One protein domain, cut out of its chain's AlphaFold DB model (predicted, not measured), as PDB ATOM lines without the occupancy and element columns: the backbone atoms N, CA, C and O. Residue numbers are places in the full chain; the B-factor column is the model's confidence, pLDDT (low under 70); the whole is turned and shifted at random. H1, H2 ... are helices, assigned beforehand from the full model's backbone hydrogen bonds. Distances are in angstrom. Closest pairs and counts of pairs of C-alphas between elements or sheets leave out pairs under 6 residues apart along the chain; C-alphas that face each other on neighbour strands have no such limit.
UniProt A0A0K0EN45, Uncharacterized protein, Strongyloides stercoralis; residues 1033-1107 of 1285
ATOM      1  N   GLU A1033     -12.230  37.568  23.305       82.19
ATOM      2  CA  GLU A1033     -12.112  36.113  23.299       82.19
ATOM      3  C   GLU A1033     -11.714  35.616  21.905       82.19
ATOM      4  O   GLU A1033     -12.294  35.999  20.881       82.19
ATOM      5  N   VAL A1034     -10.716  34.731  21.868       86.65
ATOM      6  CA  VAL A1034     -10.234  34.101  20.635       86.65
ATOM      7  C   VAL A1034     -11.332  33.187  20.092       86.65
ATOM      8  O   VAL A1034     -11.623  32.131  20.647       86.65
ATOM      9  N   LYS A1035     -11.956  33.588  18.982       87.86
ATOM     10  CA  LYS A1035     -13.070  32.844  18.373       87.86
ATOM     11  C   LYS A1035     -12.625  31.453  17.906       87.86
ATOM     12  O   LYS A1035     -11.558  31.314  17.317       87.86
ATOM     13  N   VAL A1036     -13.504  30.456  18.033       86.14
ATOM     14  CA  VAL A1036     -13.247  29.056  17.620       86.14
ATOM     15  C   VAL A1036     -12.679  28.918  16.192       86.14
ATOM     16  O   VAL A1036     -11.693  28.203  16.024       86.14
ATOM     17  N   PRO A1037     -13.182  29.626  15.154       89.12
ATOM     18  CA  PRO A1037     -12.602  29.518  13.811       89.12
ATOM     19  C   PRO A1037     -11.148  30.001  13.722       89.12
ATOM     20  O   PRO A1037     -10.372  29.468  12.931       89.12
ATOM     21  N   LEU A1038     -10.766  30.993  14.535       91.85
ATOM     22  CA  LEU A1038      -9.388  31.470  14.611       91.85
ATOM     23  C   LEU A1038      -8.494  30.436  15.303       91.85
ATOM     24  O   LEU A1038      -7.387  30.199  14.835       91.85
ATOM     25  N   GLN A1039      -8.980  29.787  16.366       91.28
ATOM     26  CA  GLN A1039      -8.246  28.712  17.044       91.28
ATOM     27  C   GLN A1039      -7.950  27.547  16.089       91.28
ATOM     28  O   GLN A1039      -6.814  27.076  16.026       91.28
ATOM     29  N   GLU A1040      -8.932  27.131  15.283       91.26
ATOM     30  CA  GLU A1040      -8.733  26.088  14.268       91.26
ATOM     31  C   GLU A1040      -7.743  26.508  13.177       91.26
ATOM     32  O   GLU A1040      -6.867  25.725  12.798       91.26
ATOM     33  N   ALA A1041      -7.829  27.754  12.699       92.87
ATOM     34  CA  ALA A1041      -6.887  28.280  11.718       92.87
ATOM     35  C   ALA A1041      -5.453  28.343  12.277       92.87
ATOM     36  O   ALA A1041      -4.518  27.917  11.603       92.87
ATOM     37  N   LEU A1042      -5.275  28.784  13.528       93.81
ATOM     38  CA  LEU A1042      -3.980  28.794  14.220       93.81
ATOM     39  C   LEU A1042      -3.420  27.376  14.396       93.81
ATOM     40  O   LEU A1042      -2.246  27.141  14.119       93.81
ATOM     41  N   ARG A1043      -4.259  26.404  14.772       92.08
ATOM     42  CA  ARG A1043      -3.860  24.994  14.909       92.08
ATOM     43  C   ARG A1043      -3.418  24.383  13.575       92.08
ATOM     44  O   ARG A1043      -2.483  23.583  13.536       92.08
ATOM     45  N   LEU A1044      -4.105  24.705  12.479       90.88
ATOM     46  CA  LEU A1044      -3.718  24.259  11.137       90.88
ATOM     47  C   LEU A1044      -2.438  24.952  10.660       90.88
ATOM     48  O   LEU A1044      -1.576  24.297  10.081       90.88
ATOM     49  N   MET A1045      -2.277  26.239  10.961       91.08
ATOM     50  CA  MET A1045      -1.044  26.970  10.685       91.08
ATOM     51  C   MET A1045       0.146  26.382  11.458       91.08
ATOM     52  O   MET A1045       1.195  26.188  10.857       91.08
ATOM     53  N   LEU A1046      -0.020  26.014  12.735       91.63
ATOM     54  CA  LEU A1046       1.024  25.358  13.534       91.63
ATOM     55  C   LEU A1046       1.498  24.054  12.891       91.63
ATOM     56  O   LEU A1046       2.684  23.889  12.625       91.63
ATOM     57  N   LYS A1047       0.561  23.160  12.556       90.12
ATOM     58  CA  LYS A1047       0.872  21.894  11.875       90.12
ATOM     59  C   LYS A1047       1.635  22.108  10.561       90.12
ATOM     60  O   LYS A1047       2.470  21.282  10.204       90.12
ATOM     61  N   PHE A1048       1.340  23.194   9.844       88.31
ATOM     62  CA  PHE A1048       2.043  23.565   8.617       88.31
ATOM     63  C   PHE A1048       3.457  24.113   8.892       88.31
ATOM     64  O   PHE A1048       4.384  23.765   8.165       88.31
ATOM     65  N   VAL A1049       3.635  24.923   9.943       86.53
ATOM     66  CA  VAL A1049       4.944  25.452  10.372       86.53
ATOM     67  C   VAL A1049       5.874  24.330  10.848       86.53
ATOM     68  O   VAL A1049       7.045  24.317  10.476       86.53
ATOM     69  N   GLU A1050       5.358  23.366  11.615       87.69
ATOM     70  CA  GLU A1050       6.121  22.200  12.086       87.69
ATOM     71  C   GLU A1050       6.517  21.271  10.933       87.69
ATOM     72  O   GLU A1050       7.663  20.818  10.843       87.69
ATOM     73  N   ASN A1051       5.568  20.968  10.040       84.60
ATOM     74  CA  ASN A1051       5.822  20.126   8.883       84.60
ATOM     75  C   ASN A1051       4.934  20.513   7.684       84.60
ATOM     76  O   ASN A1051       3.759  20.128   7.636       84.60
ATOM     77  N   PRO A1052       5.489  21.179   6.653       79.25
ATOM     78  CA  PRO A1052       4.704  21.656   5.516       79.25
ATOM     79  C   PRO A1052       4.068  20.523   4.692       79.25
ATOM     80  O   PRO A1052       3.123  20.774   3.951       79.25
ATOM     81  N   GLY A1053       4.540  19.276   4.832       80.64
ATOM     82  CA  GLY A1053       3.983  18.111   4.136       80.64
ATOM     83  C   GLY A1053       2.718  17.508   4.766       80.64
ATOM     84  O   GLY A1053       2.054  16.704   4.118       80.64
ATOM     85  N   ASN A1054       2.364  17.873   6.006       79.70
ATOM     86  CA  ASN A1054       1.245  17.247   6.730       79.70
ATOM     87  C   ASN A1054      -0.140  17.766   6.318       79.70
ATOM     88  O   ASN A1054      -1.152  17.141   6.636       79.70
ATOM     89  N   ILE A1055      -0.205  18.930   5.672       84.09
ATOM     90  CA  ILE A1055      -1.454  19.616   5.336       84.09
ATOM     91  C   ILE A1055      -1.476  19.897   3.839       84.09
ATOM     92  O   ILE A1055      -0.457  20.221   3.234       84.09
ATOM     93  N   THR A1056      -2.653  19.780   3.226       87.13
ATOM     94  CA  THR A1056      -2.815  20.133   1.818       87.13
ATOM     95  C   THR A1056      -2.567  21.634   1.614       87.13
ATOM     96  O   THR A1056      -3.030  22.448   2.418       87.13
ATOM     97  N   PRO A1057      -1.901  22.050   0.521       85.58
ATOM     98  CA  PRO A1057      -1.626  23.465   0.269       85.58
ATOM     99  C   PRO A1057      -2.870  24.367   0.305       85.58
ATOM    100  O   PRO A1057      -2.764  25.517   0.715       85.58
ATOM    101  N   SER A1058      -4.054  23.854  -0.059       88.34
ATOM    102  CA  SER A1058      -5.316  24.606   0.010       88.34
ATOM    103  C   SER A1058      -5.770  24.900   1.443       88.34
ATOM    104  O   SER A1058      -6.180  26.020   1.741       88.34
ATOM    105  N   VAL A1059      -5.660  23.924   2.350       89.60
ATOM    106  CA  VAL A1059      -6.023  24.094   3.765       89.60
ATOM    107  C   VAL A1059      -5.013  25.004   4.468       89.60
ATOM    108  O   VAL A1059      -5.408  25.864   5.255       89.60
ATOM    109  N   ALA A1060      -3.723  24.871   4.142       89.00
ATOM    110  CA  ALA A1060      -2.687  25.775   4.640       89.00
ATOM    111  C   ALA A1060      -2.931  27.223   4.174       89.00
ATOM    112  O   ALA A1060      -2.919  28.144   4.989       89.00
ATOM    113  N   ASP A1061      -3.230  27.422   2.887       90.18
ATOM    114  CA  ASP A1061      -3.549  28.733   2.310       90.18
ATOM    115  C   ASP A1061      -4.789  29.368   2.960       90.18
ATOM    116  O   ASP A1061      -4.773  30.553   3.303       90.18
ATOM    117  N   TRP A1062      -5.844  28.586   3.216       91.98
ATOM    118  CA  TRP A1062      -7.002  29.054   3.980       91.98
ATOM    119  C   TRP A1062      -6.614  29.504   5.393       91.98
ATOM    120  O   TRP A1062      -6.958  30.622   5.787       91.98
ATOM    121  N   ALA A1063      -5.880  28.669   6.136       93.10
ATOM    122  CA  ALA A1063      -5.483  28.956   7.512       93.10
ATOM    123  C   ALA A1063      -4.639  30.236   7.588       93.10
ATOM    124  O   ALA A1063      -4.941  31.136   8.372       93.10
ATOM    125  N   ILE A1064      -3.649  30.371   6.697       92.69
ATOM    126  CA  ILE A1064      -2.799  31.561   6.598       92.69
ATOM    127  C   ILE A1064      -3.630  32.799   6.256       92.69
ATOM    128  O   ILE A1064      -3.471  33.833   6.901       92.69
ATOM    129  N   LYS A1065      -4.545  32.718   5.281       92.18
ATOM    130  CA  LYS A1065      -5.408  33.849   4.899       92.18
ATOM    131  C   LYS A1065      -6.343  34.276   6.024       92.18
ATOM    132  O   LYS A1065      -6.512  35.477   6.226       92.18
ATOM    133  N   TYR A1066      -6.932  33.326   6.748       93.72
ATOM    134  CA  TYR A1066      -7.836  33.614   7.859       93.72
ATOM    135  C   TYR A1066      -7.092  34.277   9.023       93.72
ATOM    136  O   TYR A1066      -7.495  35.351   9.473       93.72
ATOM    137  N   VAL A1067      -5.967  33.687   9.454       94.60
ATOM    138  CA  VAL A1067      -5.118  34.242  10.521       94.60
ATOM    139  C   VAL A1067      -4.594  35.617  10.124       94.60
ATOM    140  O   VAL A1067      -4.736  36.561  10.894       94.60
ATOM    141  N   LYS A1068      -4.076  35.775   8.899       93.57
ATOM    142  CA  LYS A1068      -3.621  37.070   8.374       93.57
ATOM    143  C   LYS A1068      -4.733  38.113   8.391       93.57
ATOM    144  O   LYS A1068      -4.490  39.238   8.808       93.57
ATOM    145  N   HIS A1069      -5.935  37.772   7.933       91.22
ATOM    146  CA  HIS A1069      -7.046  38.719   7.905       91.22
ATOM    147  C   HIS A1069      -7.409  39.200   9.314       91.22
ATOM    148  O   HIS A1069      -7.530  40.404   9.530       91.22
ATOM    149  N   GLU A1070      -7.550  38.287  10.278       90.34
ATOM    150  CA  GLU A1070      -7.906  38.663  11.650       90.34
ATOM    151  C   GLU A1070      -6.761  39.403  12.358       90.34
ATOM    152  O   GLU A1070      -7.000  40.439  12.974       90.34
ATOM    153  N   TRP A1071      -5.514  38.957  12.182       93.73
ATOM    154  CA  TRP A1071      -4.319  39.618  12.718       93.73
ATOM    155  C   TRP A1071      -4.169  41.057  12.212       93.73
ATOM    156  O   TRP A1071      -4.033  41.997  13.000       93.73
ATOM    157  N   MET A1072      -4.258  41.260  10.894       91.70
ATOM    158  CA  MET A1072      -4.157  42.596  10.300       91.70
ATOM    159  C   MET A1072      -5.353  43.470  10.685       91.70
ATOM    160  O   MET A1072      -5.193  44.663  10.926       91.70
ATOM    161  N   ARG A1073      -6.557  42.897  10.797       88.84
ATOM    162  CA  ARG A1073      -7.751  43.620  11.252       88.84
ATOM    163  C   ARG A1073      -7.621  44.101  12.697       88.84
ATOM    164  O   ARG A1073      -8.112  45.185  12.991       88.84
ATOM    165  N   LEU A1074      -7.012  43.318  13.585       88.44
ATOM    166  CA  LEU A1074      -6.818  43.705  14.984       88.44
ATOM    167  C   LEU A1074      -5.748  44.785  15.133       88.44
ATOM    168  O   LEU A1074      -5.952  45.717  15.890       88.44
ATOM    169  N   THR A1075      -4.651  44.700  14.379       89.80
ATOM    170  CA  THR A1075      -3.497  45.606  14.536       89.80
ATOM    171  C   THR A1075      -3.620  46.937  13.788       89.80
ATOM    172  O   THR A1075      -3.000  47.925  14.179       89.80
ATOM    173  N   THR A1076      -4.391  47.005  12.694       83.40
ATOM    174  CA  THR A1076      -4.401  48.192  11.811       83.40
ATOM    175  C   THR A1076      -5.554  49.168  12.049       83.40
ATOM    176  O   THR A1076      -5.472  50.319  11.613       83.40
ATOM    177  N   LYS A1077      -6.610  48.763  12.760       80.42
ATOM    178  CA  LYS A1077      -7.825  49.566  12.980       80.42
ATOM    179  C   LYS A1077      -7.586  50.852  13.762       80.42
ATOM    180  O   LYS A1077      -6.713  50.911  14.619       80.42
ATOM    181  N   GLU A1078      -8.339  51.910  13.478       75.20
ATOM    182  CA  GLU A1078      -8.227  53.174  14.228       75.20
ATOM    183  C   GLU A1078      -8.595  52.991  15.708       75.20
ATOM    184  O   GLU A1078      -7.888  53.486  16.577       75.20
ATOM    185  N   ASP A1079      -9.623  52.188  15.974       78.83
ATOM    186  CA  ASP A1079     -10.139  51.778  17.281       78.83
ATOM    187  C   ASP A1079      -9.515  50.453  17.758       78.83
ATOM    188  O   ASP A1079     -10.211  49.526  18.168       78.83
ATOM    189  N   THR A1080      -8.192  50.325  17.633       80.70
ATOM    190  CA  THR A1080      -7.489  49.105  18.054       80.70
ATOM    191  C   THR A1080      -7.564  48.939  19.569       80.70
ATOM    192  O   THR A1080      -7.110  49.802  20.315       80.70
ATOM    193  N   ASP A1081      -8.097  47.802  20.013       85.74
ATOM    194  CA  ASP A1081      -8.043  47.385  21.409       85.74
ATOM    195  C   ASP A1081      -6.676  46.745  21.698       85.74
ATOM    196  O   ASP A1081      -6.355  45.659  21.205       85.74
ATOM    197  N   ILE A1082      -5.853  47.457  22.463       90.51
ATOM    198  CA  ILE A1082      -4.493  47.043  22.828       90.51
ATOM    199  C   ILE A1082      -4.540  45.767  23.680       90.51
ATOM    200  O   ILE A1082      -3.751  44.844  23.450       90.51
ATOM    201  N   ASP A1083      -5.518  45.667  24.586       90.11
ATOM    202  CA  ASP A1083      -5.705  44.507  25.461       90.11
ATOM    203  C   ASP A1083      -6.058  43.258  24.634       90.11
ATOM    204  O   ASP A1083      -5.598  42.149  24.929       90.11
ATOM    205  N   ALA A1084      -6.815  43.427  23.543       90.58
ATOM    206  CA  ALA A1084      -7.137  42.345  22.614       90.58
ATOM    207  C   ALA A1084      -5.898  41.806  21.881       90.58
ATOM    208  O   ALA A1084      -5.759  40.590  21.724       90.58
ATOM    209  N   ILE A1085      -4.986  42.687  21.450       93.17
ATOM    210  CA  ILE A1085      -3.724  42.276  20.814       93.17
ATOM    211  C   ILE A1085      -2.856  41.519  21.817       93.17
ATOM    212  O   ILE A1085      -2.382  40.431  21.495       93.17
ATOM    213  N   ALA A1086      -2.686  42.055  23.029       93.31
ATOM    214  CA  ALA A1086      -1.901  41.411  24.078       93.31
ATOM    215  C   ALA A1086      -2.467  40.025  24.437       93.31
ATOM    216  O   ALA A1086      -1.725  39.045  24.499       93.31
ATOM    217  N   THR A1087      -3.792  39.916  24.574       91.93
ATOM    218  CA  THR A1087      -4.478  38.642  24.842       91.93
ATOM    219  C   THR A1087      -4.245  37.629  23.718       91.93
ATOM    220  O   THR A1087      -3.929  36.472  23.991       91.93
ATOM    221  N   LEU A1088      -4.352  38.047  22.450       91.96
ATOM    222  CA  LEU A1088      -4.098  37.165  21.308       91.96
ATOM    223  C   LEU A1088      -2.629  36.726  21.233       91.96
ATOM    224  O   LEU A1088      -2.360  35.557  20.968       91.96
ATOM    225  N   LEU A1089      -1.681  37.634  21.470       94.40
ATOM    226  CA  LEU A1089      -0.253  37.312  21.475       94.40
ATOM    227  C   LEU A1089       0.097  36.323  22.587       94.40
ATOM    228  O   LEU A1089       0.822  35.366  22.324       94.40
ATOM    229  N   ASN A1090      -0.447  36.509  23.791       93.13
ATOM    230  CA  ASN A1090      -0.255  35.580  24.904       93.13
ATOM    231  C   ASN A1090      -0.854  34.208  24.590       93.13
ATOM    232  O   ASN A1090      -0.161  33.206  24.729       93.13
ATOM    233  N   TYR A1091      -2.077  34.167  24.052       93.45
ATOM    234  CA  TYR A1091      -2.698  32.919  23.606       93.45
ATOM    235  C   TYR A1091      -1.831  32.179  22.575       93.45
ATOM    236  O   TYR A1091      -1.613  30.977  22.686       93.45
ATOM    237  N   ILE A1092      -1.301  32.882  21.568       93.92
ATOM    238  CA  ILE A1092      -0.447  32.256  20.549       93.92
ATOM    239  C   ILE A1092       0.891  31.809  21.156       93.92
ATOM    240  O   ILE A1092       1.363  30.723  20.824       93.92
ATOM    241  N   ARG A1093       1.483  32.606  22.055       93.63
ATOM    242  CA  ARG A1093       2.739  32.282  22.747       93.63
ATOM    243  C   ARG A1093       2.613  31.017  23.598       93.63
ATOM    244  O   ARG A1093       3.529  30.202  23.576       93.63
ATOM    245  N   GLU A1094       1.497  30.851  24.309       93.11
ATOM    246  CA  GLU A1094       1.199  29.642  25.094       93.11
ATOM    247  C   GLU A1094       1.083  28.392  24.213       93.11
ATOM    248  O   GLU A1094       1.444  27.298  24.639       93.11
ATOM    249  N   VAL A1095       0.607  28.554  22.975       92.09
ATOM    250  CA  VAL A1095       0.489  27.455  22.010       92.09
ATOM    251  C   VAL A1095       1.842  27.104  21.381       92.09
ATOM    252  O   VAL A1095       2.206  25.931  21.350       92.09
ATOM    253  N   SER A1096       2.570  28.080  20.827       92.79
ATOM    254  CA  SER A1096       3.900  27.878  20.232       92.79
ATOM    255  C   SER A1096       4.603  29.209  19.942       92.79
ATOM    256  O   SER A1096       4.026  30.138  19.367       92.79
ATOM    257  N   VAL A1097       5.901  29.268  20.251       92.44
ATOM    258  CA  VAL A1097       6.761  30.425  19.953       92.44
ATOM    259  C   VAL A1097       7.041  30.541  18.449       92.44
ATOM    260  O   VAL A1097       7.063  31.642  17.897       92.44
ATOM    261  N   GLU A1098       7.193  29.419  17.747       91.32
ATOM    262  CA  GLU A1098       7.381  29.370  16.295       91.32
ATOM    263  C   GLU A1098       6.137  29.883  15.562       91.32
ATOM    264  O   GLU A1098       6.254  30.657  14.606       91.32
ATOM    265  N   LEU A1099       4.943  29.511  16.041       93.57
ATOM    266  CA  LEU A1099       3.686  30.055  15.532       93.57
ATOM    267  C   LEU A1099       3.591  31.559  15.798       93.57
ATOM    268  O   LEU A1099       3.221  32.306  14.892       93.57
ATOM    269  N   LEU A1100       3.963  32.021  16.996       94.98
ATOM    270  CA  LEU A1100       3.988  33.447  17.330       94.98
ATOM    271  C   LEU A1100       4.871  34.229  16.352       94.98
ATOM    272  O   LEU A1100       4.420  35.218  15.769       94.98
ATOM    273  N   LYS A1101       6.097  33.749  16.108       94.24
ATOM    274  CA  LYS A1101       7.020  34.353  15.140       94.24
ATOM    275  C   LYS A1101       6.423  34.389  13.732       94.24
ATOM    276  O   LYS A1101       6.562  35.397  13.040       94.24
ATOM    277  N   ALA A1102       5.748  33.322  13.306       93.37
ATOM    278  CA  ALA A1102       5.102  33.276  11.999       93.37
ATOM    279  C   ALA A1102       3.955  34.295  11.886       93.37
ATOM    280  O   ALA A1102       3.893  35.018  10.893       93.37
ATOM    281  N   VAL A1103       3.080  34.386  12.896       94.77
ATOM    282  CA  VAL A1103       1.893  35.260  12.887       94.77
ATOM    283  C   VAL A1103       2.271  36.738  12.950       94.77
ATOM    284  O   VAL A1103       1.800  37.523  12.126       94.77
ATOM    285  N   VAL A1104       3.149  37.121  13.881       94.92
ATOM    286  CA  VAL A1104       3.558  38.523  14.079       94.92
ATOM    287  C   VAL A1104       4.204  39.105  12.814       94.92
ATOM    288  O   VAL A1104       3.976  40.270  12.479       94.92
ATOM    289  N   ASN A1105       4.944  38.277  12.066       95.28
ATOM    290  CA  ASN A1105       5.680  38.676  10.862       95.28
ATOM    291  C   ASN A1105       4.931  38.418   9.544       95.28
ATOM    292  O   ASN A1105       5.520  38.561   8.458       95.28
ATOM    293  N   LEU A1106       3.636  38.079   9.613       94.23
ATOM    294  CA  LEU A1106       2.759  38.073   8.445       94.23
ATOM    295  C   LEU A1106       2.744  39.461   7.807       94.23
ATOM    296  O   LEU A1106       2.632  40.484   8.482       94.23
ATOM    297  N   CYS A1107       2.839  39.480   6.483       92.98
ATOM    298  CA  CYS A1107       2.874  40.702   5.702       92.98
ATOM    299  C   CYS A1107       1.698  40.788   4.728       92.98
ATOM    300  O   CYS A1107       1.111  39.772   4.345       92.98
TER     301      CYS A1107
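This is residues 1033 to 1107 of the 1285 residues of an uncharacterized protein of Strongyloides stercoralis (UniProt A0A0K0EN45). Two helices, H2 and H3, make the arms of a V, nearest each other at the end where their link joins them; H1 crosses H2 in the mouth of the V, and the short H4 folds back from the end of H3 over one side of the V, where it meets the other three. Residues 1076 to 1081, at the tip of the V, stick out. The printed part has 75 residues with four named helices, in the order H1, H2, H3, H4, and no named strand; the class is all helix. The whole is compact, with a radius of gyration of the C-alphas of 12.0 A, yet elongated in outline, spanning 38 by 22 by 22 A.

Find C-alpha 1036 at (-13.247, 29.056, 17.620); from there H1 runs through residues 1036 to 1050, 21.3 A from first to last C-alpha. Next look at C-alpha 1057 at (-1.626, 23.465, 0.269), where H2, the longest helix, begins; it holds residues 1057 to 1076 and measures 27.4 A. H3 takes residues 1082 to 1095, 20.2 A long. H4, residues 1097 to 1104, is 10.5 A long and ends at C-alpha 1104, at (3.558, 38.523, 14.079).

The helix packing is part aligned and part crossed: of five touching pairs, two are at a shallow tilt. Start at Ala 1041 and Ala 1063, the closest C-alphas of H1 and H2, 4.5 A apart; these helices touch at a steep tilt of 61 degrees, opposite ways. H2 and H3 form a helical hairpin and only just touch, with 3 pairs of C-alphas within 8 A, through residues 1074 to 1075 and 1084 to 1085 alone. Their closest C-alphas, of Leu 1074 and Ile 1085, are 6.8 A apart, and the tilt of 33 degrees is shallow, only just short of steep. H3 and H4 form another helical hairpin, with the closest C-alphas, of Ile 1092 and Leu 1100, 5.6 A apart. H4 touches H1 at a steep tilt of 63 degrees, the closest C-alphas, of Leu 1046 and Leu 1099, being 5.8 A apart. H4 only just touches H2, with 3 pairs within 8 A, the closest C-alphas being those of Lys 1068 and Val 1103, 7.4 A apart. H1 and H3 are near each other. In H1, H2, H3 and H4 every O i to N i+4 pair is within hydrogen-bond range.

The two C-alphas farthest apart, of Gly 1053 and Asp 1079, are 38.8 A apart. The printed part has no cut. The links from H2 to H3 and from H3 to H4 are tight, and the link from H1 to H2 is short. The mean pLDDT of the printed part is 89.9, and no printed residue is under 70.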